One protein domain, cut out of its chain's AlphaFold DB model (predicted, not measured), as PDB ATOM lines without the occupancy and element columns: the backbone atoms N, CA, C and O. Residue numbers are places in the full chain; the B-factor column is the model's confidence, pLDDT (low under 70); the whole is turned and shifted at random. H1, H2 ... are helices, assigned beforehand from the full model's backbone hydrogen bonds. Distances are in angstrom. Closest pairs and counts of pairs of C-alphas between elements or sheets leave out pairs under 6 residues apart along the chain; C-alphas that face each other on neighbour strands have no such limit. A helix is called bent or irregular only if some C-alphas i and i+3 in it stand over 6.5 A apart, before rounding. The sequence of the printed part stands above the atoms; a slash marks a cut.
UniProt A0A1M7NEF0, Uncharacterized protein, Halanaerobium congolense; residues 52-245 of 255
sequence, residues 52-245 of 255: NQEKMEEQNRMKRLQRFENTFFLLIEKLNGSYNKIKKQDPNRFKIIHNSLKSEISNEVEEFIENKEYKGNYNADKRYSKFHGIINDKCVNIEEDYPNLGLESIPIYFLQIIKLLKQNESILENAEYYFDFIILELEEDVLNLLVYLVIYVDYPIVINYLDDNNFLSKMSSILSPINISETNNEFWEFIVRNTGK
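Overview. This is residues 52 to 245 of the 255 residues of an uncharacterized protein of Halanaerobium congolense (UniProt A0A1M7NEF0). Two long helices, H1 and H2, meet near their ends as a wide L; the hairpin of H6 and H7 runs back beside H1, H4 folds back along H2, and H8 stands inside the angle near the middle. H9 and H11 bridge the opening between H6 and H4, and the free start of H1, residues 52 to 60, sticks out as an arm. The printed part has 194 residues with eleven named helices, H1 to H11 in chain order, and no named strand; its class is all helix. It is only just compact, close to loose, with a radius of gyration of the C-alphas of 19.1 A, and elongated, spanning 72 by 41 by 28 A.

Along the chain. Find C-alpha 52 at (105.914, 170.849, 98.336); from there H1, residues 52 to 89, runs 55.5 A to C-alpha 89 at (86.481, 119.317, 91.540). H2, residues 93 to 114, covers 31.5 A, and the four residues of H3, 118 to 121, follow. Next read H4, residues 124 to 140, 23.8 A long, and short H5, residues 142 to 145. H6, residues 153 to 171, is 27.2 A long and irregular: its C-alphas 167 and 170 are 7.8 A apart. After it come H7, residues 175 to 185, 16.0 A long; H8, residues 188 to 201, 20.0 A long; H9, residues 204 to 212; and H10, residues 215 to 220. H11, residues 234 to 243, ends at C-alpha 243, printed at (117.196, 131.323, 77.033).

Arrangement. Start with H1, H6 and H7, an up and down bundle, each helix running against the one before it in the chain. H1 and H6 touch at a shallow tilt of 18 degrees, opposite ways; look at the C-alphas of Leu 79 and Ile 154, their closest, 5.7 A apart. H6 and H7 form a helical hairpin at 22 degrees, closest at the C-alphas of Glu 169 and Ala 175, 5.8 A. H7 is close to H1 but not clearly touching, with the C-alphas of Ile 76 and Ile 182 closest at 7.6 A. At the far end of H1, H1 and H2 only just touch, only at the corner, with 3 pairs of C-alphas within 8 A; they are about perpendicular at 90 degrees. H2 and H4 touch at a shallow tilt of 34 degrees, only just short of steep, opposite ways, closest at the C-alphas of Ile 105 and Ile 135, 6.5 A. H6 and H8 are the hubs, touching four helices each. H8 touches H2 at the C-alphas of Lys 95 and Asp 189, 5.6 A, H4 at those of Asn 136 and Tyr 200, 5.0 A, and H6 at those of Pro 155 and Leu 194, 6.3 A. H9 touches H6, closest at the C-alphas of Ile 162 and Val 206, 6.3 A. H11 touches H4, about perpendicular at 89 degrees, with the C-alphas of Tyr 128 and Ile 239 at 6.8 A, and H9, with those of Asp 211 and Val 240 at 6.8 A. H10 is close to H7 and to H8 but not clearly touching, at 7.7 A between closest C-alphas in both pairs. H3 is close to H2 but not clearly touching, at 6.9 A between the C-alphas of Phe 112 and Tyr 118; H5 and H4 meet only through their link. In H2, H4, H7, H8, H9, H10 and H11 every O i to N i+4 pair is within hydrogen-bond range, against 32 of 34 in H1 and 13 of 15 in H6; H3 and H5 are too short for such a pair.

Size, cuts and confidence. The two C-alphas farthest apart, those of Asn 52 and Lys 116, are 72.1 A apart. The printed part has no cut. The link from H10 to H11 is long, residues 221 to 233, of which 227 to 233 stand free. The mean pLDDT of the printed part is 71.8; 74 residues are under 70, among them 116 to 129 and 216 to 245.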
ATOM      1  N   ASN A  52     107.141 171.282  99.002       91.31
ATOM      2  CA  ASN A  52     105.914 170.849  98.336       91.31
ATOM      3  C   ASN A  52     106.197 169.974  97.108       91.31
ATOM      4  O   ASN A  52     105.448 169.031  96.873       91.31
ATOM      5  N   GLN A  53     107.261 170.251  96.350       91.75
ATOM      6  CA  GLN A  53     107.699 169.403  95.238       91.75
ATOM      7  C   GLN A  53     108.105 168.014  95.737       91.75
ATOM      8  O   GLN A  53     107.567 167.028  95.244       91.75
ATOM      9  N   GLU A  54     108.943 167.941  96.774       92.94
ATOM     10  CA  GLU A  54     109.354 166.679  97.410       92.94
ATOM     11  C   GLU A  54     108.136 165.880  97.908       92.94
ATOM     12  O   GLU A  54     107.976 164.704  97.582       92.94
ATOM     13  N   LYS A  55     107.199 166.540  98.605       91.69
ATOM     14  CA  LYS A  55     105.942 165.908  99.039       91.69
ATOM     15  C   LYS A  55     105.089 165.410  97.874       91.69
ATOM     16  O   LYS A  55     104.473 164.351  97.975       91.69
ATOM     17  N   MET A  56     104.998 166.170  96.783       90.94
ATOM     18  CA  MET A  56     104.238 165.752  95.602       90.94
ATOM     19  C   MET A  56     104.878 164.545  94.915       90.94
ATOM     20  O   MET A  56     104.160 163.651  94.467       90.94
ATOM     21  N   GLU A  57     106.205 164.498  94.831       90.19
ATOM     22  CA  GLU A  57     106.941 163.355  94.290       90.19
ATOM     23  C   GLU A  57     106.710 162.096  95.130       90.19
ATOM     24  O   GLU A  57     106.356 161.051  94.580       90.19
ATOM     25  N   GLU A  58     106.788 162.212  96.456       88.06
ATOM     26  CA  GLU A  58     106.512 161.114  97.384       88.06
ATOM     27  C   GLU A  58     105.064 160.615  97.264       88.06
ATOM     28  O   GLU A  58     104.820 159.417  97.104       88.06
ATOM     29  N   GLN A  59     104.084 161.524  97.231       90.50
ATOM     30  CA  GLN A  59     102.678 161.167  97.016       90.50
ATOM     31  C   GLN A  59     102.452 160.468  95.673       90.50
ATOM     32  O   GLN A  59     101.654 159.532  95.580       90.50
ATOM     33  N   ASN A  60     103.138 160.911  94.619       88.69
ATOM     34  CA  ASN A  60     103.054 160.274  93.311       88.69
ATOM     35  C   ASN A  60     103.673 158.873  93.329       88.69
ATOM     36  O   ASN A  60     103.090 157.961  92.738       88.69
ATOM     37  N   ARG A  61     104.798 158.678  94.029       88.75
ATOM     38  CA  ARG A  61     105.402 157.354  94.237       88.75
ATOM     39  C   ARG A  61     104.434 156.425  94.967       88.75
ATOM     40  O   ARG A  61     104.137 155.349  94.458       88.75
ATOM     41  N   MET A  62     103.853 156.883  96.077       89.00
ATOM     42  CA  MET A  62     102.880 156.112  96.860       89.00
ATOM     43  C   MET A  62     101.641 155.731  96.046       89.00
ATOM     44  O   MET A  62     101.208 154.584  96.081       89.00
ATOM     45  N   LYS A  63     101.094 156.650  95.240       90.44
ATOM     46  CA  LYS A  63      99.959 156.341  94.351       90.44
ATOM     47  C   LYS A  63     100.297 155.282  93.304       90.44
ATOM     48  O   LYS A  63      99.429 154.489  92.949       90.44
ATOM     49  N   ARG A  64     101.520 155.285  92.762       88.50
ATOM     50  CA  ARG A  64     101.965 154.257  91.807       88.50
ATOM     51  C   ARG A  64     102.087 152.899  92.488       88.50
ATOM     52  O   ARG A  64     101.555 151.936  91.946       88.50
ATOM     53  N   LEU A  65     102.689 152.854  93.677       91.25
ATOM     54  CA  LEU A  65     102.806 151.632  94.474       91.25
ATOM     55  C   LEU A  65     101.429 151.040  94.802       91.25
ATOM     56  O   LEU A  65     101.178 149.886  94.489       91.25
ATOM     57  N   GLN A  66     100.490 151.856  95.289       91.00
ATOM     58  CA  GLN A  66      99.120 151.409  95.574       91.00
ATOM     59  C   GLN A  66      98.402 150.854  94.336       91.00
ATOM     60  O   GLN A  66      97.696 149.854  94.409       91.00
ATOM     61  N   ARG A  67      98.560 151.499  93.170       90.31
ATOM     62  CA  ARG A  67      97.978 150.999  91.911       90.31
ATOM     63  C   ARG A  67      98.586 149.664  91.502       90.31
ATOM     64  O   ARG A  67      97.852 148.797  91.026       90.31
ATOM     65  N   PHE A  68      99.897 149.524  91.670       93.81
ATOM     66  CA  PHE A  68     100.595 148.271  91.439       93.81
ATOM     67  C   PHE A  68     100.060 147.181  92.374       93.81
ATOM     68  O   PHE A  68      99.556 146.187  91.868       93.81
ATOM     69  N   GLU A  69     100.071 147.396  93.693       92.50
ATOM     70  CA  GLU A  69      99.628 146.416  94.695       92.50
ATOM     71  C   GLU A  69      98.184 145.978  94.444       92.50
ATOM     72  O   GLU A  69      97.901 144.785  94.368       92.50
ATOM     73  N   ASN A  70      97.276 146.925  94.196       92.50
ATOM     74  CA  ASN A  70      95.884 146.612  93.873       92.50
ATOM     75  C   ASN A  70      95.760 145.728  92.624       92.50
ATOM     76  O   ASN A  70      94.948 144.807  92.588       92.50
ATOM     77  N   THR A  71      96.553 146.008  91.587       92.56
ATOM     78  CA  THR A  71      96.533 145.218  90.350       92.56
ATOM     79  C   THR A  71      97.159 143.843  90.571       92.56
ATOM     80  O   THR A  71      96.619 142.845  90.104       92.56
ATOM     81  N   PHE A  72      98.270 143.787  91.305       93.81
ATOM     82  CA  PHE A  72      98.982 142.566  91.659       93.81
ATOM     83  C   PHE A  72      98.074 141.611  92.435       93.81
ATOM     84  O   PHE A  72      97.841 140.493  91.982       93.81
ATOM     85  N   PHE A  73      97.474 142.066  93.537       93.62
ATOM     86  CA  PHE A  73      96.613 141.218  94.362       93.62
ATOM     87  C   PHE A  73      95.338 140.785  93.635       93.62
ATOM     88  O   PHE A  73      94.909 139.649  93.801       93.62
ATOM     89  N   LEU A  74      94.776 141.625  92.762       92.19
ATOM     90  CA  LEU A  74      93.641 141.230  91.924       92.19
ATOM     91  C   LEU A  74      94.013 140.131  90.915       92.19
ATOM     92  O   LEU A  74      93.200 139.253  90.621       92.19
ATOM     93  N   LEU A  75      95.227 140.162  90.360       90.69
ATOM     94  CA  LEU A  75      95.709 139.094  89.482       90.69
ATOM     95  C   LEU A  75      95.988 137.805  90.261       90.69
ATOM     96  O   LEU A  75      95.622 136.737  89.774       90.69
ATOM     97  N   ILE A  76      96.560 137.898  91.465       90.38
ATOM     98  CA  ILE A  76      96.735 136.736  92.350       90.38
ATOM     99  C   ILE A  76      95.382 136.124  92.710       90.38
ATOM    100  O   ILE A  76      95.208 134.917  92.597       90.38
ATOM    101  N   GLU A  77      94.392 136.938  93.074       89.69
ATOM    102  CA  GLU A  77      93.051 136.449  93.402       89.69
ATOM    103  C   GLU A  77      92.427 135.691  92.223       89.69
ATOM    104  O   GLU A  77      91.828 134.630  92.406       89.69
ATOM    105  N   LYS A  78      92.605 136.190  90.994       88.00
ATOM    106  CA  LYS A  78      92.150 135.498  89.781       88.00
ATOM    107  C   LYS A  78      92.903 134.195  89.540       88.00
ATOM    108  O   LYS A  78      92.263 133.189  89.246       88.00
ATOM    109  N   LEU A  79      94.226 134.204  89.694       87.12
ATOM    110  CA  LEU A  79      95.079 133.026  89.553       87.12
ATOM    111  C   LEU A  79      94.664 131.928  90.545       87.12
ATOM    112  O   LEU A  79      94.323 130.815  90.140       87.12
ATOM    113  N   ASN A  80      94.573 132.287  91.826       84.38
ATOM    114  CA  ASN A  80      94.127 131.413  92.907       84.38
ATOM    115  C   ASN A  80      92.684 130.957  92.698       84.38
ATOM    116  O   ASN A  80      92.353 129.799  92.941       84.38
ATOM    117  N   GLY A  81      91.804 131.846  92.239       83.38
ATOM    118  CA  GLY A  81      90.408 131.539  91.951       83.38
ATOM    119  C   GLY A  81      90.250 130.510  90.834       83.38
ATOM    120  O   GLY A  81      89.431 129.600  90.966       83.38
ATOM    121  N   SER A  82      91.029 130.624  89.756       80.69
ATOM    122  CA  SER A  82      91.042 129.650  88.660       80.69
ATOM    123  C   SER A  82      91.544 128.293  89.142       80.69
ATOM    124  O   SER A  82      90.831 127.299  89.011       80.69
ATOM    125  N   TYR A  83      92.706 128.262  89.793       80.19
ATOM    126  CA  TYR A  83      93.309 127.032  90.305       80.19
ATOM    127  C   TYR A  83      92.424 126.327  91.358       80.19
ATOM    128  O   TYR A  83      92.130 125.135  91.239       80.19
ATOM    129  N   ASN A  84      91.902 127.061  92.348       82.44
ATOM    130  CA  ASN A  84      91.089 126.483  93.424       82.44
ATOM    131  C   ASN A  84      89.754 125.908  92.935       82.44
ATOM    132  O   ASN A  84      89.223 124.984  93.553       82.44
ATOM    133  N   LYS A  85      89.182 126.438  91.845       82.38
ATOM    134  CA  LYS A  85      87.965 125.869  91.241       82.38
ATOM    135  C   LYS A  85      88.215 124.458  90.721       82.38
ATOM    136  O   LYS A  85      87.397 123.578  90.976       82.38
ATOM    137  N   ILE A  86      89.343 124.248  90.049       78.06
ATOM    138  CA  ILE A  86      89.728 122.951  89.480       78.06
ATOM    139  C   ILE A  86      90.066 121.975  90.608       78.06
ATOM    140  O   ILE A  86      89.527 120.873  90.651       78.06
ATOM    141  N   LYS A  87      90.852 122.422  91.595       80.56
ATOM    142  CA  LYS A  87      91.216 121.614  92.768       80.56
ATOM    143  C   LYS A  87      90.003 121.116  93.558       80.56
ATOM    144  O   LYS A  87      89.989 119.985  94.029       80.56
ATOM    145  N   LYS A  88      88.968 121.949  93.718       83.94
ATOM    146  CA  LYS A  88      87.724 121.553  94.402       83.94
ATOM    147  C   LYS A  88      86.969 120.444  93.670       83.94
ATOM    148  O   LYS A  88      86.233 119.708  94.318       83.94
ATOM    149  N   GLN A  89      87.109 120.360  92.350       83.19
ATOM    150  CA  GLN A  89      86.481 119.317  91.540       83.19
ATOM    151  C   GLN A  89      87.313 118.034  91.551       83.19
ATOM    152  O   GLN A  89      86.755 116.953  91.711       83.19
ATOM    153  N   ASP A  90      88.633 118.161  91.413       82.69
ATOM    154  CA  ASP A  90      89.576 117.047  91.457       82.69
ATOM    155  C   ASP A  90      90.913 117.497  92.085       82.69
ATOM    156  O   ASP A  90      91.729 118.152  91.423       82.69
ATOM    157  N   PRO A  91      91.160 117.149  93.363       83.06
ATOM    158  CA  PRO A  91      92.352 117.576  94.092       83.06
ATOM    159  C   PRO A  91      93.670 117.058  93.514       83.06
ATOM    160  O   PRO A  91      94.701 117.691  93.708       83.06
ATOM    161  N   ASN A  92      93.655 115.915  92.820       82.56
ATOM    162  CA  ASN A  92      94.869 115.283  92.296       82.56
ATOM    163  C   ASN A  92      95.105 115.596  90.818       82.56
ATOM    164  O   ASN A  92      96.102 115.147  90.253       82.56
ATOM    165  N   ARG A  93      94.217 116.369  90.187       81.38
ATOM    166  CA  ARG A  93      94.238 116.612  88.746       81.38
ATOM    167  C   ARG A  93      95.578 117.142  88.254       81.38
ATOM    168  O   ARG A  93      96.193 116.527  87.388       81.38
ATOM    169  N   PHE A  94      96.059 118.234  88.849       76.38
ATOM    170  CA  PHE A  94      97.334 118.856  88.471       76.38
ATOM    171  C   PHE A  94      98.518 117.911  88.655       76.38
ATOM    172  O   PHE A  94      99.372 117.829  87.779       76.38
ATOM    173  N   LYS A  95      98.520 117.131  89.738       77.38
ATOM    174  CA  LYS A  95      99.545 116.123  90.005       77.38
ATOM    175  C   LYS A  95      99.556 115.006  88.961       77.38
ATOM    176  O   LYS A  95     100.622 114.569  88.537       77.38
ATOM    177  N   ILE A  96      98.385 114.517  88.551       81.56
ATOM    178  CA  ILE A  96      98.266 113.470  87.524       81.56
ATOM    179  C   ILE A  96      98.813 113.985  86.189       81.56
ATOM    180  O   ILE A  96      99.652 113.324  85.582       81.56
ATOM    181  N   ILE A  97      98.397 115.184  85.781       77.12
ATOM    182  CA  ILE A  97      98.837 115.818  84.528       77.12
ATOM    183  C   ILE A  97     100.345 116.067  84.551       77.12
ATOM    184  O   ILE A  97     101.045 115.691  83.616       77.12
ATOM    185  N   HIS A  98     100.853 116.649  85.641       75.00
ATOM    186  CA  HIS A  98     102.280 116.895  85.822       75.00
ATOM    187  C   HIS A  98     103.083 115.597  85.699       75.00
ATOM    188  O   HIS A  98     104.050 115.555  84.945       75.00
ATOM    189  N   ASN A  99     102.667 114.518  86.369       72.06
ATOM    190  CA  ASN A  99     103.362 113.235  86.277       72.06
ATOM    191  C   ASN A  99     103.306 112.628  84.871       72.06
ATOM    192  O   ASN A  99     104.307 112.062  84.432       72.06
ATOM    193  N   SER A 100     102.180 112.758  84.164       78.00
ATOM    194  CA  SER A 100     102.058 112.272  82.787       78.00
ATOM    195  C   SER A 100     103.001 113.025  81.851       78.00
ATOM    196  O   SER A 100     103.846 112.405  81.212       78.00
ATOM    197  N   LEU A 101     102.950 114.361  81.856       72.50
ATOM    198  CA  LEU A 101     103.831 115.205  81.039       72.50
ATOM    199  C   LEU A 101     105.299 114.975  81.363       72.50
ATOM    200  O   LEU A 101     106.121 114.823  80.467       72.50
ATOM    201  N   LYS A 102     105.628 114.904  82.652       71.06
ATOM    202  CA  LYS A 102     106.978 114.599  83.110       71.06
ATOM    203  C   LYS A 102     107.451 113.259  82.562       71.06
ATOM    204  O   LYS A 102     108.577 113.190  82.081       71.06
ATOM    205  N   SER A 103     106.629 112.212  82.637       68.62
ATOM    206  CA  SER A 103     106.994 110.891  82.124       68.62
ATOM    207  C   SER A 103     107.192 110.915  80.612       68.62
ATOM    208  O   SER A 103     108.180 110.375  80.130       68.62
ATOM    209  N   GLU A 104     106.290 111.548  79.867       72.62
ATOM    210  CA  GLU A 104     106.376 111.624  78.408       72.62
ATOM    211  C   GLU A 104     107.605 112.401  77.941       72.62
ATOM    212  O   GLU A 104     108.361 111.907  77.108       72.62
ATOM    213  N   ILE A 105     107.838 113.581  78.523       70.50
ATOM    214  CA  ILE A 105     109.005 114.408  78.214       70.50
ATOM    215  C   ILE A 105     110.286 113.663  78.593       70.50
ATOM    216  O   ILE A 105     111.227 113.661  77.809       70.50
ATOM    217  N   SER A 106     110.334 113.021  79.766       65.00
ATOM    218  CA  SER A 106     111.534 112.295  80.210       65.00
ATOM    219  C   SER A 106     111.855 111.135  79.275       65.00
ATOM    220  O   SER A 106     112.997 111.023  78.847       65.00
ATOM    221  N   ASN A 107     110.855 110.342  78.883       69.12
ATOM    222  CA  ASN A 107     111.049 109.225  77.959       69.12
ATOM    223  C   ASN A 107     111.578 109.707  76.597       69.12
ATOM    224  O   ASN A 107     112.547 109.162  76.081       69.12
ATOM    225  N   GLU A 108     110.991 110.763  76.028       72.81
ATOM    226  CA  GLU A 108     111.401 111.283  74.715       72.81
ATOM    227  C   GLU A 108     112.786 111.958  74.756       72.81
ATOM    228  O   GLU A 108     113.577 111.874  73.813       72.81
ATOM    229  N   VAL A 109     113.118 112.595  75.882       69.94
ATOM    230  CA  VAL A 109     114.452 113.140  76.163       69.94
ATOM    231  C   VAL A 109     115.483 112.022  76.306       69.94
ATOM    232  O   VAL A 109     116.563 112.124  75.724       69.94
ATOM    233  N   GLU A 110     115.172 110.963  77.051       67.94
ATOM    234  CA  GLU A 110     116.041 109.796  77.229       67.94
ATOM    235  C   GLU A 110     116.294 109.097  75.893       67.94
ATOM    236  O   GLU A 110     117.452 108.904  75.522       67.94
ATOM    237  N   GLU A 111     115.248 108.842  75.103       73.19
ATOM    238  CA  GLU A 111     115.372 108.293  73.747       73.19
ATOM    239  C   GLU A 111     116.275 109.158  72.859       73.19
ATOM    240  O   GLU A 111     117.116 108.642  72.118       73.19
ATOM    241  N   PHE A 112     116.152 110.487  72.949       72.25
ATOM    242  CA  PHE A 112     117.016 111.403  72.209       72.25
ATOM    243  C   PHE A 112     118.479 111.339  72.672       72.25
ATOM    244  O   PHE A 112     119.381 111.326  71.831       72.25
ATOM    245  N   ILE A 113     118.732 111.277  73.983       67.12
ATOM    246  CA  ILE A 113     120.082 111.211  74.569       67.12
ATOM    247  C   ILE A 113     120.766 109.873  74.255       67.12
ATOM    248  O   ILE A 113     121.975 109.824  73.997       67.12
ATOM    249  N   GLU A 114     120.010 108.779  74.275       70.12
ATOM    250  CA  GLU A 114     120.506 107.438  73.971       70.12
ATOM    251  C   GLU A 114     120.797 107.243  72.479       70.12
ATOM    252  O   GLU A 114     121.630 106.405  72.107       70.12
ATOM    253  N   ASN A 115     120.188 108.063  71.619       74.56
ATOM    254  CA  ASN A 115     120.402 108.014  70.184       74.56
ATOM    255  C   ASN A 115     121.860 108.358  69.819       74.56
ATOM    256  O   ASN A 115     122.444 109.350  70.265       74.56
ATOM    257  N   LYS A 116     122.480 107.535  68.963       56.62
ATOM    258  CA  LYS A 116     123.914 107.640  68.619       56.62
ATOM    259  C   LYS A 116     124.291 108.986  67.989       56.62
ATOM    260  O   LYS A 116     125.447 109.392  68.090       56.62
ATOM    261  N   GLU A 117     123.334 109.684  67.381       58.72
ATOM    262  CA  GLU A 117     123.530 111.026  66.820       58.72
ATOM    263  C   GLU A 117     123.803 112.092  67.891       58.72
ATOM    264  O   GLU A 117     124.615 112.992  67.655       58.72
ATOM    265  N   TYR A 118     123.209 111.972  69.086       58.69
ATOM    266  CA  TYR A 118     123.425 112.899  70.202       58.69
ATOM    267  C   TYR A 118     124.884 112.889  70.671       58.69
ATOM    268  O   TYR A 118     125.504 113.941  70.836       58.69
ATOM    269  N   LYS A 119     125.473 111.691  70.784       58.38
ATOM    270  CA  LYS A 119     126.865 111.480  71.220       58.38
ATOM    271  C   LYS A 119     127.912 111.947  70.199       58.38
ATOM    272  O   LYS A 119     129.087 112.032  70.543       58.38
ATOM    273  N   GLY A 120     127.506 112.232  68.957       53.91
ATOM    274  CA  GLY A 120     128.426 112.478  67.848       53.91
ATOM    275  C   GLY A 120     128.717 113.944  67.519       53.91
ATOM    276  O   GLY A 120     129.838 114.230  67.108       53.91
ATOM    277  N   ASN A 121     127.745 114.868  67.613       56.94
ATOM    278  CA  ASN A 121     127.950 116.221  67.051       56.94
ATOM    279  C   ASN A 121     126.921 117.312  67.421       56.94
ATOM    280  O   ASN A 121     126.797 118.317  66.711       56.94
ATOM    281  N   TYR A 122     126.155 117.160  68.502       61.00
ATOM    282  CA  TYR A 122     125.222 118.213  68.906       61.00
ATOM    283  C   TYR A 122     125.945 119.326  69.681       61.00
ATOM    284  O   TYR A 122     126.307 119.181  70.856       61.00
ATOM    285  N   ASN A 123     126.130 120.477  69.025       68.06
ATOM    286  CA  ASN A 123     126.463 121.718  69.723       68.06
ATOM    287  C   ASN A 123     125.334 122.084  70.701       68.06
ATOM    288  O   ASN A 123     124.239 121.528  70.621       68.06
ATOM    289  N   ALA A 124     125.624 122.999  71.625       62.12
ATOM    290  CA  ALA A 124     124.661 123.506  72.592       62.12
ATOM    291  C   ALA A 124     123.324 123.830  71.897       62.12
ATOM    292  O   ALA A 124     122.374 123.084  72.059       62.12
ATOM    293  N   ASP A 125     123.273 124.814  71.008       61.09
ATOM    294  CA  ASP A 125     122.026 125.311  70.404       61.09
ATOM    295  C   ASP A 125     121.124 124.242  69.759       61.09
ATOM    296  O   ASP A 125     119.900 124.302  69.879       61.09
ATOM    297  N   LYS A 126     121.689 123.214  69.110       68.25
ATOM    298  CA  LYS A 126     120.879 122.135  68.523       68.25
ATOM    299  C   LYS A 126     120.212 121.256  69.576       68.25
ATOM    300  O   LYS A 126     119.086 120.816  69.358       68.25
ATOM    301  N   ARG A 127     120.867 121.016  70.719       67.38
ATOM    302  CA  ARG A 127     120.225 120.326  71.851       67.38
ATOM    303  C   ARG A 127     119.039 121.146  72.357       67.38
ATOM    304  O   ARG A 127     118.008 120.579  72.683       67.38
ATOM    305  N   TYR A 128     119.151 122.475  72.333       66.19
ATOM    306  CA  TYR A 128     118.143 123.422  72.833       66.19
ATOM    307  C   TYR A 128     116.935 123.363  71.953       66.19
ATOM    308  O   TYR A 128     115.857 123.051  72.433       66.19
ATOM    309  N   SER A 129     117.141 123.561  70.656       69.12
ATOM    310  CA  SER A 129     116.060 123.479  69.689       69.12
ATOM    311  C   SER A 129     115.329 122.139  69.768       69.12
ATOM    312  O   SER A 129     114.105 122.128  69.684       69.12
ATOM    313  N   LYS A 130     116.045 121.025  69.973       74.88
ATOM    314  CA  LYS A 130     115.410 119.710  70.054       74.88
ATOM    315  C   LYS A 130     114.623 119.516  71.345       74.88
ATOM    316  O   LYS A 130     113.467 119.123  71.276       74.88
ATOM    317  N   PHE A 131     115.212 119.824  72.496       71.12
ATOM    318  CA  PHE A 131     114.511 119.690  73.767       71.12
ATOM    319  C   PHE A 131     113.355 120.679  73.921       71.12
ATOM    320  O   PHE A 131     112.292 120.309  74.407       71.12
ATOM    321  N   HIS A 132     113.545 121.918  73.472       68.75
ATOM    322  CA  HIS A 132     112.473 122.899  73.374       68.75
ATOM    323  C   HIS A 132     111.365 122.383  72.458       68.75
ATOM    324  O   HIS A 132     110.203 122.510  72.804       68.75
ATOM    325  N   GLY A 133     111.714 121.766  71.323       72.38
ATOM    326  CA  GLY A 133     110.762 121.091  70.441       72.38
ATOM    327  C   GLY A 133     109.949 120.020  71.170       72.38
ATOM    328  O   GLY A 133     108.732 120.081  71.129       72.38
ATOM    329  N   ILE A 134     110.602 119.124  71.916       75.00
ATOM    330  CA  ILE A 134     109.926 118.075  72.705       75.00
ATOM    331  C   ILE A 134     108.953 118.690  73.722       75.00
ATOM    332  O   ILE A 134     107.787 118.311  73.775       75.00
ATOM    333  N   ILE A 135     109.400 119.674  74.513       72.94
ATOM    334  CA  ILE A 135     108.530 120.345  75.497       72.94
ATOM    335  C   ILE A 135     107.373 121.049  74.791       72.94
ATOM    336  O   ILE A 135     106.229 120.920  75.218       72.94
ATOM    337  N   ASN A 136     107.665 121.784  73.719       74.06
ATOM    338  CA  ASN A 136     106.675 122.494  72.927       74.06
ATOM    339  C   ASN A 136     105.620 121.521  72.397       74.06
ATOM    340  O   ASN A 136     104.448 121.703  72.690       74.06
ATOM    341  N   ASP A 137     106.018 120.448  71.725       77.56
ATOM    342  CA  ASP A 137     105.101 119.478  71.123       77.56
ATOM    343  C   ASP A 137     104.188 118.823  72.172       77.56
ATOM    344  O   ASP A 137     103.002 118.617  71.920       77.56
ATOM    345  N   LYS A 138     104.706 118.579  73.383       75.88
ATOM    346  CA  LYS A 138     103.935 118.031  74.511       75.88
ATOM    347  C   LYS A 138     103.064 119.054  75.239       75.88
ATOM    348  O   LYS A 138     102.073 118.678  75.857       75.88
ATOM    349  N   CYS A 139     103.409 120.337  75.183       72.94
ATOM    350  CA  CYS A 139     102.659 121.400  75.858       72.94
ATOM    351  C   CYS A 139     101.635 122.094  74.951       72.94
ATOM    352  O   CYS A 139     100.654 122.618  75.473       72.94
ATOM    353  N   VAL A 140     101.823 122.090  73.622       71.06
ATOM    354  CA  VAL A 140     100.920 122.738  72.644       71.06
ATOM    355  C   VAL A 140      99.493 122.206  72.778       71.06
ATOM    356  O   VAL A 140      98.549 122.989  72.754       71.06
ATOM    357  N   ASN A 141      99.342 120.893  72.966       66.56
ATOM    358  CA  ASN A 141      98.041 120.223  72.988       66.56
ATOM    359  C   ASN A 141      97.538 119.919  74.402       66.56
ATOM    360  O   ASN A 141      96.561 119.197  74.551       66.56
ATOM    361  N   ILE A 142      98.146 120.480  75.454       71.12
ATOM    362  CA  ILE A 142      97.804 120.127  76.843       71.12
ATOM    363  C   ILE A 142      96.310 120.324  77.161       71.12
ATOM    364  O   ILE A 142      95.746 119.619  77.991       71.12
ATOM    365  N   GLU A 143      95.645 121.272  76.503       65.31
ATOM    366  CA  GLU A 143      94.211 121.510  76.686       65.31
ATOM    367  C   GLU A 143      93.328 120.591  75.839       65.31
ATOM    368  O   GLU A 143      92.196 120.305  76.237       65.31
ATOM    369  N   GLU A 144      93.842 120.097  74.711       70.00
ATOM    370  CA  GLU A 144      93.185 119.074  73.892       70.00
ATOM    371  C   GLU A 144      93.301 117.694  74.555       70.00
ATOM    372  O   GLU A 144      92.302 116.991  74.702       70.00
ATOM    373  N   ASP A 145      94.503 117.347  75.021       71.62
ATOM    374  CA  ASP A 145      94.818 116.083  75.691       71.62
ATOM    375  C   ASP A 145      94.141 115.990  77.061       71.62
ATOM    376  O   ASP A 145      93.776 114.906  77.530       71.62
ATOM    377  N   TYR A 146      93.914 117.143  77.694       71.69
ATOM    378  CA  TYR A 146      93.247 117.229  78.978       71.69
ATOM    379  C   TYR A 146      92.118 118.288  78.955       71.69
ATOM    380  O   TYR A 146      92.257 119.411  79.452       71.69
ATOM    381  N   PRO A 147      90.926 117.933  78.449       65.56
ATOM    382  CA  PRO A 147      89.817 118.873  78.341       65.56
ATOM    383  C   PRO A 147      89.318 119.331  79.718       65.56
ATOM    384  O   PRO A 147      89.191 118.543  80.660       65.56
ATOM    385  N   ASN A 148      88.962 120.613  79.834       65.06
ATOM    386  CA  ASN A 148      88.569 121.272  81.089       65.06
ATOM    387  C   ASN A 148      89.684 121.337  82.144       65.06
ATOM    388  O   ASN A 148      89.392 121.302  83.342       65.06
ATOM    389  N   LEU A 149      90.954 121.443  81.736       63.50
ATOM    390  CA  LEU A 149      92.027 121.745  82.686       63.50
ATOM    391  C   LEU A 149      91.801 123.052  83.427       63.50
ATOM    392  O   LEU A 149      92.335 123.211  84.514       63.50
ATOM    393  N   GLY A 150      91.067 123.991  82.820       61.94
ATOM    394  CA  GLY A 150      90.937 125.359  83.315       61.94
ATOM    395  C   GLY A 150      92.283 126.090  83.381       61.94
ATOM    396  O   GLY A 150      92.381 127.131  84.037       61.94
ATOM    397  N   LEU A 151      93.303 125.547  82.699       62.50
ATOM    398  CA  LEU A 151      94.602 126.172  82.557       62.50
ATOM    399  C   LEU A 151      94.526 127.399  81.663       62.50
ATOM    400  O   LEU A 151      95.255 128.306  81.992       62.50
ATOM    401  N   GLU A 152      93.638 127.522  80.669       62.72
ATOM    402  CA  GLU A 152      93.566 128.672  79.736       62.72
ATOM    403  C   GLU A 152      93.887 130.031  80.379       62.72
ATOM    404  O   GLU A 152      94.633 130.847  79.845       62.72
ATOM    405  N   SER A 153      93.347 130.270  81.574       69.75
ATOM    406  CA  SER A 153      93.529 131.524  82.304       69.75
ATOM    407  C   SER A 153      94.766 131.583  83.219       69.75
ATOM    408  O   SER A 153      95.278 132.672  83.472       69.75
ATOM    409  N   ILE A 154      95.268 130.448  83.709       76.69
ATOM    410  CA  ILE A 154      96.326 130.352  84.728       76.69
ATOM    411  C   ILE A 154      97.686 130.849  84.193       76.69
ATOM    412  O   ILE A 154      98.226 131.786  84.786       76.69
ATOM    413  N   PRO A 155      98.228 130.358  83.057       75.56
ATOM    414  CA  PRO A 155      99.435 130.902  82.445       75.56
ATOM    415  C   PRO A 155      99.262 132.358  82.044       75.56
ATOM    416  O   PRO A 155     100.183 133.144  82.221       75.56
ATOM    417  N   ILE A 156      98.080 132.757  81.558       79.75
ATOM    418  CA  ILE A 156      97.823 134.152  81.185       79.75
ATOM    419  C   ILE A 156      97.971 135.064  82.405       79.75
ATOM    420  O   ILE A 156      98.671 136.074  82.329       79.75
ATOM    421  N   TYR A 157      97.347 134.720  83.534       85.62
ATOM    422  CA  TYR A 157      97.466 135.511  84.758       85.62
ATOM    423  C   TYR A 157      98.883 135.476  85.321       85.62
ATOM    424  O   TYR A 157      99.402 136.530  85.676       85.62
ATOM    425  N   PHE A 158      99.542 134.318  85.325       85.56
ATOM    426  CA  PHE A 158     100.935 134.209  85.752       85.56
ATOM    427  C   PHE A 158     101.858 135.104  84.909       85.56
ATOM    428  O   PHE A 158     102.570 135.949  85.451       85.56
ATOM    429  N   LEU A 159     101.774 135.027  83.578       83.00
ATOM    430  CA  LEU A 159     102.542 135.874  82.661       83.00
ATOM    431  C   LEU A 159     102.238 137.364  82.862       83.00
ATOM    432  O   LEU A 159     103.150 138.192  82.818       83.00
ATOM    433  N   GLN A 160     100.973 137.725  83.096       86.44
ATOM    434  CA  GLN A 160     100.580 139.102  83.403       86.44
ATOM    435  C   GLN A 160     101.197 139.595  84.713       86.44
ATOM    436  O   GLN A 160     101.668 140.730  84.751       86.44
ATOM    437  N   ILE A 161     101.236 138.759  85.752       89.69
ATOM    438  CA  ILE A 161     101.854 139.091  87.040       89.69
ATOM    439  C   ILE A 161     103.360 139.299  86.866       89.69
ATOM    440  O   ILE A 161     103.877 140.336  87.276       89.69
ATOM    441  N   ILE A 162     104.057 138.376  86.198       87.31
ATOM    442  CA  ILE A 162     105.501 138.501  85.948       87.31
ATOM    443  C   ILE A 162     105.811 139.759  85.132       87.31
ATOM    444  O   ILE A 162     106.718 140.529  85.457       87.31
ATOM    445  N   LYS A 163     105.014 140.034  84.095       85.44
ATOM    446  CA  LYS A 163     105.153 141.254  83.298       85.44
ATOM    447  C   LYS A 163     104.903 142.511  84.131       85.44
ATOM    448  O   LYS A 163     105.642 143.484  83.983       85.44
ATOM    449  N   LEU A 164     103.889 142.498  84.996       90.44
ATOM    450  CA  LEU A 164     103.579 143.606  85.895       90.44
ATOM    451  C   LEU A 164     104.740 143.867  86.860       90.44
ATOM    452  O   LEU A 164     105.119 145.026  87.037       90.44
ATOM    453  N   LEU A 165     105.330 142.813  87.430       89.69
ATOM    454  CA  LEU A 165     106.500 142.909  88.300       89.69
ATOM    455  C   LEU A 165     107.687 143.529  87.573       89.69
ATOM    456  O   LEU A 165     108.209 144.547  88.025       89.69
ATOM    457  N   LYS A 166     108.051 143.004  86.396       86.00
ATOM    458  CA  LYS A 166     109.175 143.548  85.622       86.00
ATOM    459  C   LYS A 166     108.967 145.015  85.247       86.00
ATOM    460  O   LYS A 166     109.893 145.816  85.322       86.00
ATOM    461  N   GLN A 167     107.752 145.394  84.855       87.56
ATOM    462  CA  GLN A 167     107.440 146.776  84.474       87.56
ATOM    463  C   GLN A 167     107.511 147.762  85.646       87.56
ATOM    464  O   GLN A 167     107.756 148.948  85.423       87.56
ATOM    465  N   ASN A 168     107.290 147.293  86.875       88.44
ATOM    466  CA  ASN A 168     107.243 148.136  88.068       88.44
ATOM    467  C   ASN A 168     108.454 147.950  88.989       88.44
ATOM    468  O   ASN A 168     108.534 148.630  90.002       88.44
ATOM    469  N   GLU A 169     109.435 147.128  88.624       85.50
ATOM    470  CA  GLU A 169     110.630 146.837  89.428       85.50
ATOM    471  C   GLU A 169     111.313 148.109  89.967       85.50
ATOM    472  O   GLU A 169     111.636 148.193  91.143       85.50
ATOM    473  N   SER A 170     111.407 149.166  89.151       85.06
ATOM    474  CA  SER A 170     112.003 150.457  89.548       85.06
ATOM    475  C   SER A 170     111.295 151.207  90.688       85.06
ATOM    476  O   SER A 170     111.903 152.077  91.312       85.06
ATOM    477  N   ILE A 171     110.011 150.931  90.934       84.56
ATOM    478  CA  ILE A 171     109.224 151.563  92.006       84.56
ATOM    479  C   ILE A 171     109.020 150.635  93.207       84.56
ATOM    480  O   ILE A 171     108.482 151.079  94.221       84.56
ATOM    481  N   LEU A 172     109.430 149.370  93.095       85.81
ATOM    482  CA  LEU A 172     109.336 148.373  94.152       85.81
ATOM    483  C   LEU A 172     110.662 148.330  94.900       85.81
ATOM    484  O   LEU A 172     111.676 147.905  94.361       85.81
ATOM    485  N   GLU A 173     110.651 148.742  96.164       82.12
ATOM    486  CA  GLU A 173     111.848 148.654  97.011       82.12
ATOM    487  C   GLU A 173     112.277 147.203  97.253       82.12
ATOM    488  O   GLU A 173     113.455 146.936  97.463       82.12
ATOM    489  N   ASN A 174     111.324 146.268  97.191       82.94
ATOM    490  CA  ASN A 174     111.563 144.841  97.339       82.94
ATOM    491  C   ASN A 174     110.712 144.056  96.328       82.94
ATOM    492  O   ASN A 174     109.663 143.512  96.667       82.94
ATOM    493  N   ALA A 175     111.124 144.057  95.058       83.19
ATOM    494  CA  ALA A 175     110.452 143.276  94.014       83.19
ATOM    495  C   ALA A 175     110.504 141.761  94.300       83.19
ATOM    496  O   ALA A 175     109.553 141.049  93.979       83.19
ATOM    497  N   GLU A 176     111.574 141.297  94.951       82.38
ATOM    498  CA  GLU A 176     111.777 139.898  95.335       82.38
ATOM    499  C   GLU A 176     110.669 139.391  96.269       82.38
ATOM    500  O   GLU A 176     110.125 138.316  96.039       82.38
ATOM    501  N   TYR A 177     110.239 140.207  97.237       87.69
ATOM    502  CA  TYR A 177     109.120 139.880  98.127       87.69
ATOM    503  C   TYR A 177     107.838 139.502  97.367       87.69
ATOM    504  O   TYR A 177     107.167 138.532  97.713       87.69
ATOM    505  N   TYR A 178     107.487 140.252  96.319       88.25
ATOM    506  CA  TYR A 178     106.285 139.966  95.534       88.25
ATOM    507  C   TYR A 178     106.434 138.705  94.691       88.25
ATOM    508  O   TYR A 178     105.451 138.014  94.436       88.25
ATOM    509  N   PHE A 179     107.655 138.409  94.253       85.81
ATOM    510  CA  PHE A 179     107.937 137.172  93.550       85.81
ATOM    511  C   PHE A 179     107.825 135.962  94.481       85.81
ATOM    512  O   PHE A 179     107.130 135.003  94.153       85.81
ATOM    513  N   ASP A 180     108.403 136.048  95.680       82.44
ATOM    514  CA  ASP A 180     108.291 135.012  96.710       82.44
ATOM    515  C   ASP A 180     106.835 134.786  97.125       82.44
ATOM    516  O   ASP A 180     106.411 133.648  97.314       82.44
ATOM    517  N   PHE A 181     106.036 135.854  97.186       87.19
ATOM    518  CA  PHE A 181     104.603 135.756  97.443       87.19
ATOM    519  C   PHE A 181     103.879 134.884  96.405       87.19
ATOM    520  O   PHE A 181     103.050 134.061  96.775       87.19
ATOM    521  N   ILE A 182     104.214 135.003  95.114       86.44
ATOM    522  CA  ILE A 182     103.629 134.147  94.063       86.44
ATOM    523  C   ILE A 182     103.995 132.681  94.290       86.44
ATOM    524  O   ILE A 182     103.140 131.810  94.146       86.44
ATOM    525  N   ILE A 183     105.260 132.410  94.624       81.38
ATOM    526  CA  ILE A 183     105.751 131.046  94.859       81.38
ATOM    527  C   ILE A 183     105.016 130.418  96.045       81.38
ATOM    528  O   ILE A 183     104.625 129.260  95.970       81.38
ATOM    529  N   LEU A 184     104.802 131.179  97.120       82.75
ATOM    530  CA  LEU A 184     104.118 130.700  98.322       82.75
ATOM    531  C   LEU A 184     102.612 130.480  98.126       82.75
ATOM    532  O   LEU A 184     102.032 129.625  98.788       82.75
ATOM    533  N   GLU A 185     101.975 131.249  97.243       83.31
ATOM    534  CA  GLU A 185     100.536 131.139  96.978       83.31
ATOM    535  C   GLU A 185     100.166 129.941  96.091       83.31
ATOM    536  O   GLU A 185      99.019 129.488  96.103       83.31
ATOM    537  N   LEU A 186     101.117 129.408  95.321       79.50
ATOM    538  CA  LEU A 186     100.872 128.328  94.371       79.50
ATOM    539  C   LEU A 186     101.398 126.988  94.883       79.50
ATOM    540  O   LEU A 186     102.477 126.891  95.459       79.50
ATOM    541  N   GLU A 187     100.650 125.921  94.610       73.31
ATOM    542  CA  GLU A 187     101.142 124.570  94.870       73.31
ATOM    543  C   GLU A 187     102.258 124.172  93.906       73.31
ATOM    544  O   GLU A 187     102.287 124.571  92.741       73.31
ATOM    545  N   GLU A 188     103.134 123.296  94.387       72.06
ATOM    546  CA  GLU A 188     104.300 122.784  93.669       72.06
ATOM    547  C   GLU A 188     103.960 122.220  92.281       72.06
ATOM    548  O   GLU A 188     104.601 122.572  91.293       72.06
ATOM    549  N   ASP A 189     102.912 121.399  92.168       71.06
ATOM    550  CA  ASP A 189     102.487 120.825  90.884       71.06
ATOM    551  C   ASP A 189     102.041 121.902  89.881       71.06
ATOM    552  O   ASP A 189     102.273 121.777  88.679       71.06
ATOM    553  N   VAL A 190     101.441 122.995  90.364       76.25
ATOM    554  CA  VAL A 190     101.016 124.126  89.526       76.25
ATOM    555  C   VAL A 190     102.222 124.931  89.072       76.25
ATOM    556  O   VAL A 190     102.304 125.300  87.903       76.25
ATOM    557  N   LEU A 191     103.170 125.176  89.978       76.19
ATOM    558  CA  LEU A 191     104.431 125.842  89.659       76.19
ATOM    559  C   LEU A 191     105.211 125.057  88.598       76.19
ATOM    560  O   LEU A 191     105.676 125.647  87.627       76.19
ATOM    561  N   ASN A 192     105.281 123.729  88.721       71.69
ATOM    562  CA  ASN A 192     105.930 122.867  87.730       71.69
ATOM    563  C   ASN A 192     105.236 122.936  86.362       71.69
ATOM    564  O   ASN A 192     105.898 123.074  85.337       71.69
ATOM    565  N   LEU A 193     103.901 122.910  86.323       72.25
ATOM    566  CA  LEU A 193     103.152 123.081  85.071       72.25
ATOM    567  C   LEU A 193     103.379 124.463  84.445       72.25
ATOM    568  O   LEU A 193     103.555 124.572  83.233       72.25
ATOM    569  N   LEU A 194     103.432 125.518  85.260       77.12
ATOM    570  CA  LEU A 194     103.736 126.872  84.798       77.12
ATOM    571  C   LEU A 194     105.135 126.975  84.189       77.12
ATOM    572  O   LEU A 194     105.294 127.667  83.188       77.12
ATOM    573  N   VAL A 195     106.130 126.266  84.730       72.44
ATOM    574  CA  VAL A 195     107.481 126.197  84.151       72.44
ATOM    575  C   VAL A 195     107.439 125.659  82.717       72.44
ATOM    576  O   VAL A 195     107.986 126.292  81.812       72.44
ATOM    577  N   TYR A 196     106.759 124.532  82.490       68.00
ATOM    578  CA  TYR A 196     106.622 123.950  81.150       68.00
ATOM    579  C   TYR A 196     105.917 124.909  80.182       68.00
ATOM    580  O   TYR A 196     106.349 125.086  79.043       68.00
ATOM    581  N   LEU A 197     104.879 125.598  80.658       71.00
ATOM    582  CA  LEU A 197     104.108 126.551  79.859       71.00
ATOM    583  C   LEU A 197     104.887 127.834  79.549       71.00
ATOM    584  O   LEU A 197     104.750 128.387  78.464       71.00
ATOM    585  N   VAL A 198     105.734 128.311  80.461       67.75
ATOM    586  CA  VAL A 198     106.612 129.460  80.197       67.75
ATOM    587  C   VAL A 198     107.643 129.128  79.122       67.75
ATOM    588  O   VAL A 198     107.907 129.978  78.271       67.75
ATOM    589  N   ILE A 199     108.192 127.909  79.135       64.50
ATOM    590  CA  ILE A 199     109.088 127.433  78.072       64.50
ATOM    591  C   ILE A 199     108.337 127.376  76.747       64.50
ATOM    592  O   ILE A 199     108.827 127.909  75.762       64.50
ATOM    593  N   TYR A 200     107.130 126.808  76.741       65.62
ATOM    594  CA  TYR A 200     106.276 126.755  75.554       65.62
ATOM    595  C   TYR A 200     106.014 128.142  74.940       65.62
ATOM    596  O   TYR A 200     106.152 128.332  73.735       65.62
ATOM    597  N   VAL A 201     105.651 129.130  75.763       65.56
ATOM    598  CA  VAL A 201     105.332 130.487  75.283       65.56
ATOM    599  C   VAL A 201     106.589 131.246  74.819       65.56
ATOM    600  O   VAL A 201     106.463 132.236  74.097       65.56
ATOM    601  N   ASP A 202     107.782 130.801  75.229       65.19
ATOM    602  CA  ASP A 202     109.094 131.375  74.894       65.19
ATOM    603  C   ASP A 202     109.114 132.911  74.977       65.19
ATOM    604  O   ASP A 202     109.502 133.625  74.048       65.19
ATOM    605  N   TYR A 203     108.609 133.466  76.088       68.06
ATOM    606  CA  TYR A 203     108.534 134.915  76.270       68.06
ATOM    607  C   TYR A 203     109.813 135.435  76.945       68.06
ATOM    608  O   TYR A 203     109.939 135.315  78.168       68.06
ATOM    609  N   PRO A 204     110.745 136.096  76.224       67.94
ATOM    610  CA  PRO A 204     112.093 136.343  76.750       67.94
ATOM    611  C   PRO A 204     112.104 137.228  77.996       67.94
ATOM    612  O   PRO A 204     112.937 137.071  78.877       67.94
ATOM    613  N   ILE A 205     111.149 138.160  78.091       67.06
ATOM    614  CA  ILE A 205     111.013 139.050  79.252       67.06
ATOM    615  C   ILE A 205     110.673 138.252  80.514       67.06
ATOM    616  O   ILE A 205     111.176 138.571  81.587       67.06
ATOM    617  N   VAL A 206     109.816 137.237  80.390       69.19
ATOM    618  CA  VAL A 206     109.409 136.387  81.515       69.19
ATOM    619  C   VAL A 206     110.545 135.447  81.874       69.19
ATOM    620  O   VAL A 206     110.891 135.364  83.044       69.19
ATOM    621  N   ILE A 207     111.165 134.801  80.884       67.75
ATOM    622  CA  ILE A 207     112.245 133.847  81.143       67.75
ATOM    623  C   ILE A 207     113.432 134.536  81.824       67.75
ATOM    624  O   ILE A 207     113.881 134.067  82.866       67.75
ATOM    625  N   ASN A 208     113.860 135.698  81.320       69.31
ATOM    626  CA  ASN A 208     114.921 136.480  81.956       69.31
ATOM    627  C   ASN A 208     114.548 136.890  83.384       69.31
ATOM    628  O   ASN A 208     115.381 136.823  84.273       69.31
ATOM    629  N   TYR A 209     113.294 137.288  83.625       73.94
ATOM    630  CA  TYR A 209     112.865 137.659  84.972       73.94
ATOM    631  C   TYR A 209     112.878 136.471  85.944       73.94
ATOM    632  O   TYR A 209     113.269 136.634  87.097       73.94
ATOM    633  N   LEU A 210     112.460 135.282  85.503       73.69
ATOM    634  CA  LEU A 210     112.505 134.072  86.331       73.69
ATOM    635  C   LEU A 210     113.946 133.647  86.645       73.69
ATOM    636  O   LEU A 210     114.211 133.206  87.764       73.69
ATOM    637  N   ASP A 211     114.859 133.808  85.684       69.06
ATOM    638  CA  ASP A 211     116.294 133.559  85.864       69.06
ATOM    639  C   ASP A 211     116.918 134.562  86.847       69.06
ATOM    640  O   ASP A 211     117.481 134.158  87.863       69.06
ATOM    641  N   ASP A 212     116.693 135.865  86.631       72.38
ATOM    642  CA  ASP A 212     117.162 136.953  87.504       72.38
ATOM    643  C   ASP A 212     116.738 136.743  88.975       72.38
ATOM    644  O   ASP A 212     117.462 137.115  89.899       72.38
ATOM    645  N   ASN A 213     115.568 136.130  89.206       71.38
ATOM    646  CA  ASN A 213     115.016 135.870  90.541       71.38
ATOM    647  C   ASN A 213     115.291 134.447  91.066       71.38
ATOM    648  O   ASN A 213     114.705 134.037  92.073       71.38
ATOM    649  N   ASN A 214     116.174 133.688  90.410       69.69
ATOM    650  CA  ASN A 214     116.557 132.319  90.761       69.69
ATOM    651  C   ASN A 214     115.354 131.390  91.027       69.69
ATOM    652  O   ASN A 214     115.396 130.569  91.951       69.69
ATOM    653  N   PHE A 215     114.284 131.513  90.232       72.25
ATOM    654  CA  PHE A 215     112.999 130.830  90.438       72.25
ATOM    655  C   PHE A 215     113.143 129.336  90.750       72.25
ATOM    656  O   PHE A 215     112.557 128.833  91.706       72.25
ATOM    657  N   LEU A 216     113.996 128.640  89.999       62.12
ATOM    658  CA  LEU A 216     114.227 127.205  90.165       62.12
ATOM    659  C   LEU A 216     114.897 126.853  91.491       62.12
ATOM    660  O   LEU A 216     114.549 125.841  92.086       62.12
ATOM    661  N   SER A 217     115.834 127.673  91.972       64.19
ATOM    662  CA  SER A 217     116.471 127.443  93.275       64.19
ATOM    663  C   SER A 217     115.478 127.622  94.427       64.19
ATOM    664  O   SER A 217     115.511 126.899  95.422       64.19
ATOM    665  N   LYS A 218     114.540 128.562  94.262       65.31
ATOM    666  CA  LYS A 218     113.467 128.810  95.225       65.31
ATOM    667  C   LYS A 218     112.475 127.648  95.227       65.31
ATOM    668  O   LYS A 218     112.100 127.176  96.296       65.31
ATOM    669  N   MET A 219     112.165 127.100  94.051       60.44
ATOM    670  CA  MET A 219     111.396 125.863  93.907       60.44
ATOM    671  C   MET A 219     112.132 124.627  94.467       60.44
ATOM    672  O   MET A 219     111.521 123.807  95.148       60.44
ATOM    673  N   SER A 220     113.445 124.489  94.254       49.72
ATOM    674  CA  SER A 220     114.231 123.311  94.663       49.72
ATOM    675  C   SER A 220     114.488 123.200  96.168       49.72
ATOM    676  O   SER A 220     114.827 122.124  96.648       49.72
ATOM    677  N   SER A 221     114.273 124.269  96.939       45.22
ATOM    678  CA  SER A 221     114.229 124.186  98.408       45.22
ATOM    679  C   SER A 221     112.982 123.455  98.944       45.22
ATOM    680  O   SER A 221     112.970 123.023 100.096       45.22
ATOM    681  N   ILE A 222     111.958 123.280  98.096       41.41
ATOM    682  CA  ILE A 222     110.675 122.619  98.385       41.41
ATOM    683  C   ILE A 222     110.560 121.280  97.623       41.41
ATOM    684  O   ILE A 222     109.986 120.321  98.134       41.41
ATOM    685  N   LEU A 223     111.187 121.171  96.450       39.62
ATOM    686  CA  LEU A 223     111.247 119.971  95.616       39.62
ATOM    687  C   LEU A 223     112.456 119.091  95.964       39.62
ATOM    688  O   LEU A 223     113.599 119.497  95.782       39.62
ATOM    689  N   SER A 224     112.223 117.817  96.290       30.05
ATOM    690  CA  SER A 224     113.102 116.783  95.733       30.05
ATOM    691  C   SER A 224     112.797 116.773  94.239       30.05
ATOM    692  O   SER A 224     111.707 116.321  93.871       30.05
ATOM    693  N   PRO A 225     113.668 117.308  93.362       33.06
ATOM    694  CA  PRO A 225     113.395 117.244  91.944       33.06
ATOM    695  C   PRO A 225     113.304 115.763  91.586       33.06
ATOM    696  O   PRO A 225     113.815 114.890  92.294       33.06
ATOM    697  N   ILE A 226     112.659 115.482  90.463       34.12
ATOM    698  CA  ILE A 226     112.965 114.323  89.621       34.12
ATOM    699  C   ILE A 226     114.387 113.823  89.939       34.12
ATOM    700  O   ILE A 226     115.323 114.622  89.884       34.12
ATOM    701  N   ASN A 227     114.545 112.562  90.354       33.09
ATOM    702  CA  ASN A 227     115.852 112.011  90.709       33.09
ATOM    703  C   ASN A 227     116.690 111.850  89.429       33.09
ATOM    704  O   ASN A 227     116.868 110.758  88.909       33.09
ATOM    705  N   ILE A 228     117.153 112.975  88.893       36.06
ATOM    706  CA  ILE A 228     118.051 113.144  87.753       36.06
ATOM    707  C   ILE A 228     119.479 113.036  88.321       36.06
ATOM    708  O   ILE A 228     120.367 113.801  87.980       36.06
ATOM    709  N   SER A 229     119.736 112.139  89.278       34.03
ATOM    710  CA  SER A 229     120.977 112.141  90.067       34.03
ATOM    711  C   SER A 229     122.254 111.830  89.281       34.03
ATOM    712  O   SER A 229     123.317 111.805  89.887       34.03
ATOM    713  N   GLU A 230     122.209 111.664  87.958       35.22
ATOM    714  CA  GLU A 230     123.418 111.490  87.138       35.22
ATOM    715  C   GLU A 230     123.466 112.376  85.873       35.22
ATOM    716  O   GLU A 230     124.493 112.438  85.203       35.22
ATOM    717  N   THR A 231     122.420 113.166  85.592       37.12
ATOM    718  CA  THR A 231     122.330 114.093  84.433       37.12
ATOM    719  C   THR A 231     122.047 115.554  84.846       37.12
ATOM    720  O   THR A 231     121.830 116.431  84.008       37.12
ATOM    721  N   ASN A 232     122.108 115.829  86.157       38.03
ATOM    722  CA  ASN A 232     121.399 116.895  86.884       38.03
ATOM    723  C   ASN A 232     121.844 118.357  86.727       38.03
ATOM    724  O   ASN A 232     121.420 119.194  87.513       38.03
ATOM    725  N   ASN A 233     122.675 118.708  85.754       42.22
ATOM    726  CA  ASN A 233     122.985 120.125  85.532       42.22
ATOM    727  C   ASN A 233     122.878 120.521  84.074       42.22
ATOM    728  O   ASN A 233     122.464 121.636  83.798       42.22
ATOM    729  N   GLU A 234     123.152 119.624  83.127       44.22
ATOM    730  CA  GLU A 234     123.230 120.056  81.741       44.22
ATOM    731  C   GLU A 234     121.884 120.531  81.222       44.22
ATOM    732  O   GLU A 234     121.845 121.651  80.774       44.22
ATOM    733  N   PHE A 235     120.784 119.786  81.336       42.97
ATOM    734  CA  PHE A 235     119.533 120.144  80.652       42.97
ATOM    735  C   PHE A 235     118.900 121.474  81.111       42.97
ATOM    736  O   PHE A 235     118.507 122.300  80.283       42.97
ATOM    737  N   TRP A 236     118.859 121.723  82.421       45.94
ATOM    738  CA  TRP A 236     118.286 122.945  82.987       45.94
ATOM    739  C   TRP A 236     119.282 124.097  83.083       45.94
ATOM    740  O   TRP A 236     118.895 125.209  82.730       45.94
ATOM    741  N   GLU A 237     120.567 123.869  83.423       42.38
ATOM    742  CA  GLU A 237     121.581 124.921  83.217       42.38
ATOM    743  C   GLU A 237     121.607 125.329  81.749       42.38
ATOM    744  O   GLU A 237     121.973 126.447  81.441       42.38
ATOM    745  N   PHE A 238     121.236 124.451  80.826       42.09
ATOM    746  CA  PHE A 238     121.217 124.718  79.404       42.09
ATOM    747  C   PHE A 238     119.957 125.439  78.917       42.09
ATOM    748  O   PHE A 238     120.104 126.376  78.132       42.09
ATOM    749  N   ILE A 239     118.756 125.076  79.390       44.88
ATOM    750  CA  ILE A 239     117.544 125.880  79.162       44.88
ATOM    751  C   ILE A 239     117.763 127.284  79.734       44.88
ATOM    752  O   ILE A 239     117.539 128.261  79.030       44.88
ATOM    753  N   VAL A 240     118.308 127.406  80.945       38.78
ATOM    754  CA  VAL A 240     118.554 128.687  81.626       38.78
ATOM    755  C   VAL A 240     119.725 129.474  81.002       38.78
ATOM    756  O   VAL A 240     119.560 130.632  80.623       38.78
ATOM    757  N   ARG A 241     120.896 128.859  80.754       37.94
ATOM    758  CA  ARG A 241     122.061 129.534  80.126       37.94
ATOM    759  C   ARG A 241     121.806 129.976  78.687       37.94
ATOM    760  O   ARG A 241     122.520 130.870  78.232       37.94
ATOM    761  N   ASN A 242     120.880 129.353  77.953       36.28
ATOM    762  CA  ASN A 242     120.650 129.670  76.537       36.28
ATOM    763  C   ASN A 242     119.376 130.478  76.275       36.28
ATOM    764  O   ASN A 242     119.392 131.292  75.353       36.28
ATOM    765  N   THR A 243     118.337 130.387  77.111       37.97
ATOM    766  CA  THR A 243     117.196 131.323  77.033       37.97
ATOM    767  C   THR A 243     117.615 132.758  77.377       37.97
ATOM    768  O   THR A 243     117.222 133.687  76.670       37.97
ATOM    769  N   GLY A 244     118.531 132.948  78.338       33.34
ATOM    770  CA  GLY A 244     119.139 134.255  78.640       33.34
ATOM    771  C   GLY A 244     120.159 134.756  77.600       33.34
ATOM    772  O   GLY A 244     120.392 135.961  77.470       33.34
ATOM    773  N   LYS A 245     120.762 133.865  76.797       30.83
ATOM    774  CA  LYS A 245     121.756 134.242  75.768       30.83
ATOM    775  C   LYS A 245     121.168 134.482  74.382       30.83
ATOM    776  O   LYS A 245     121.784 135.210  73.600       30.83
TER     777      LYS A 245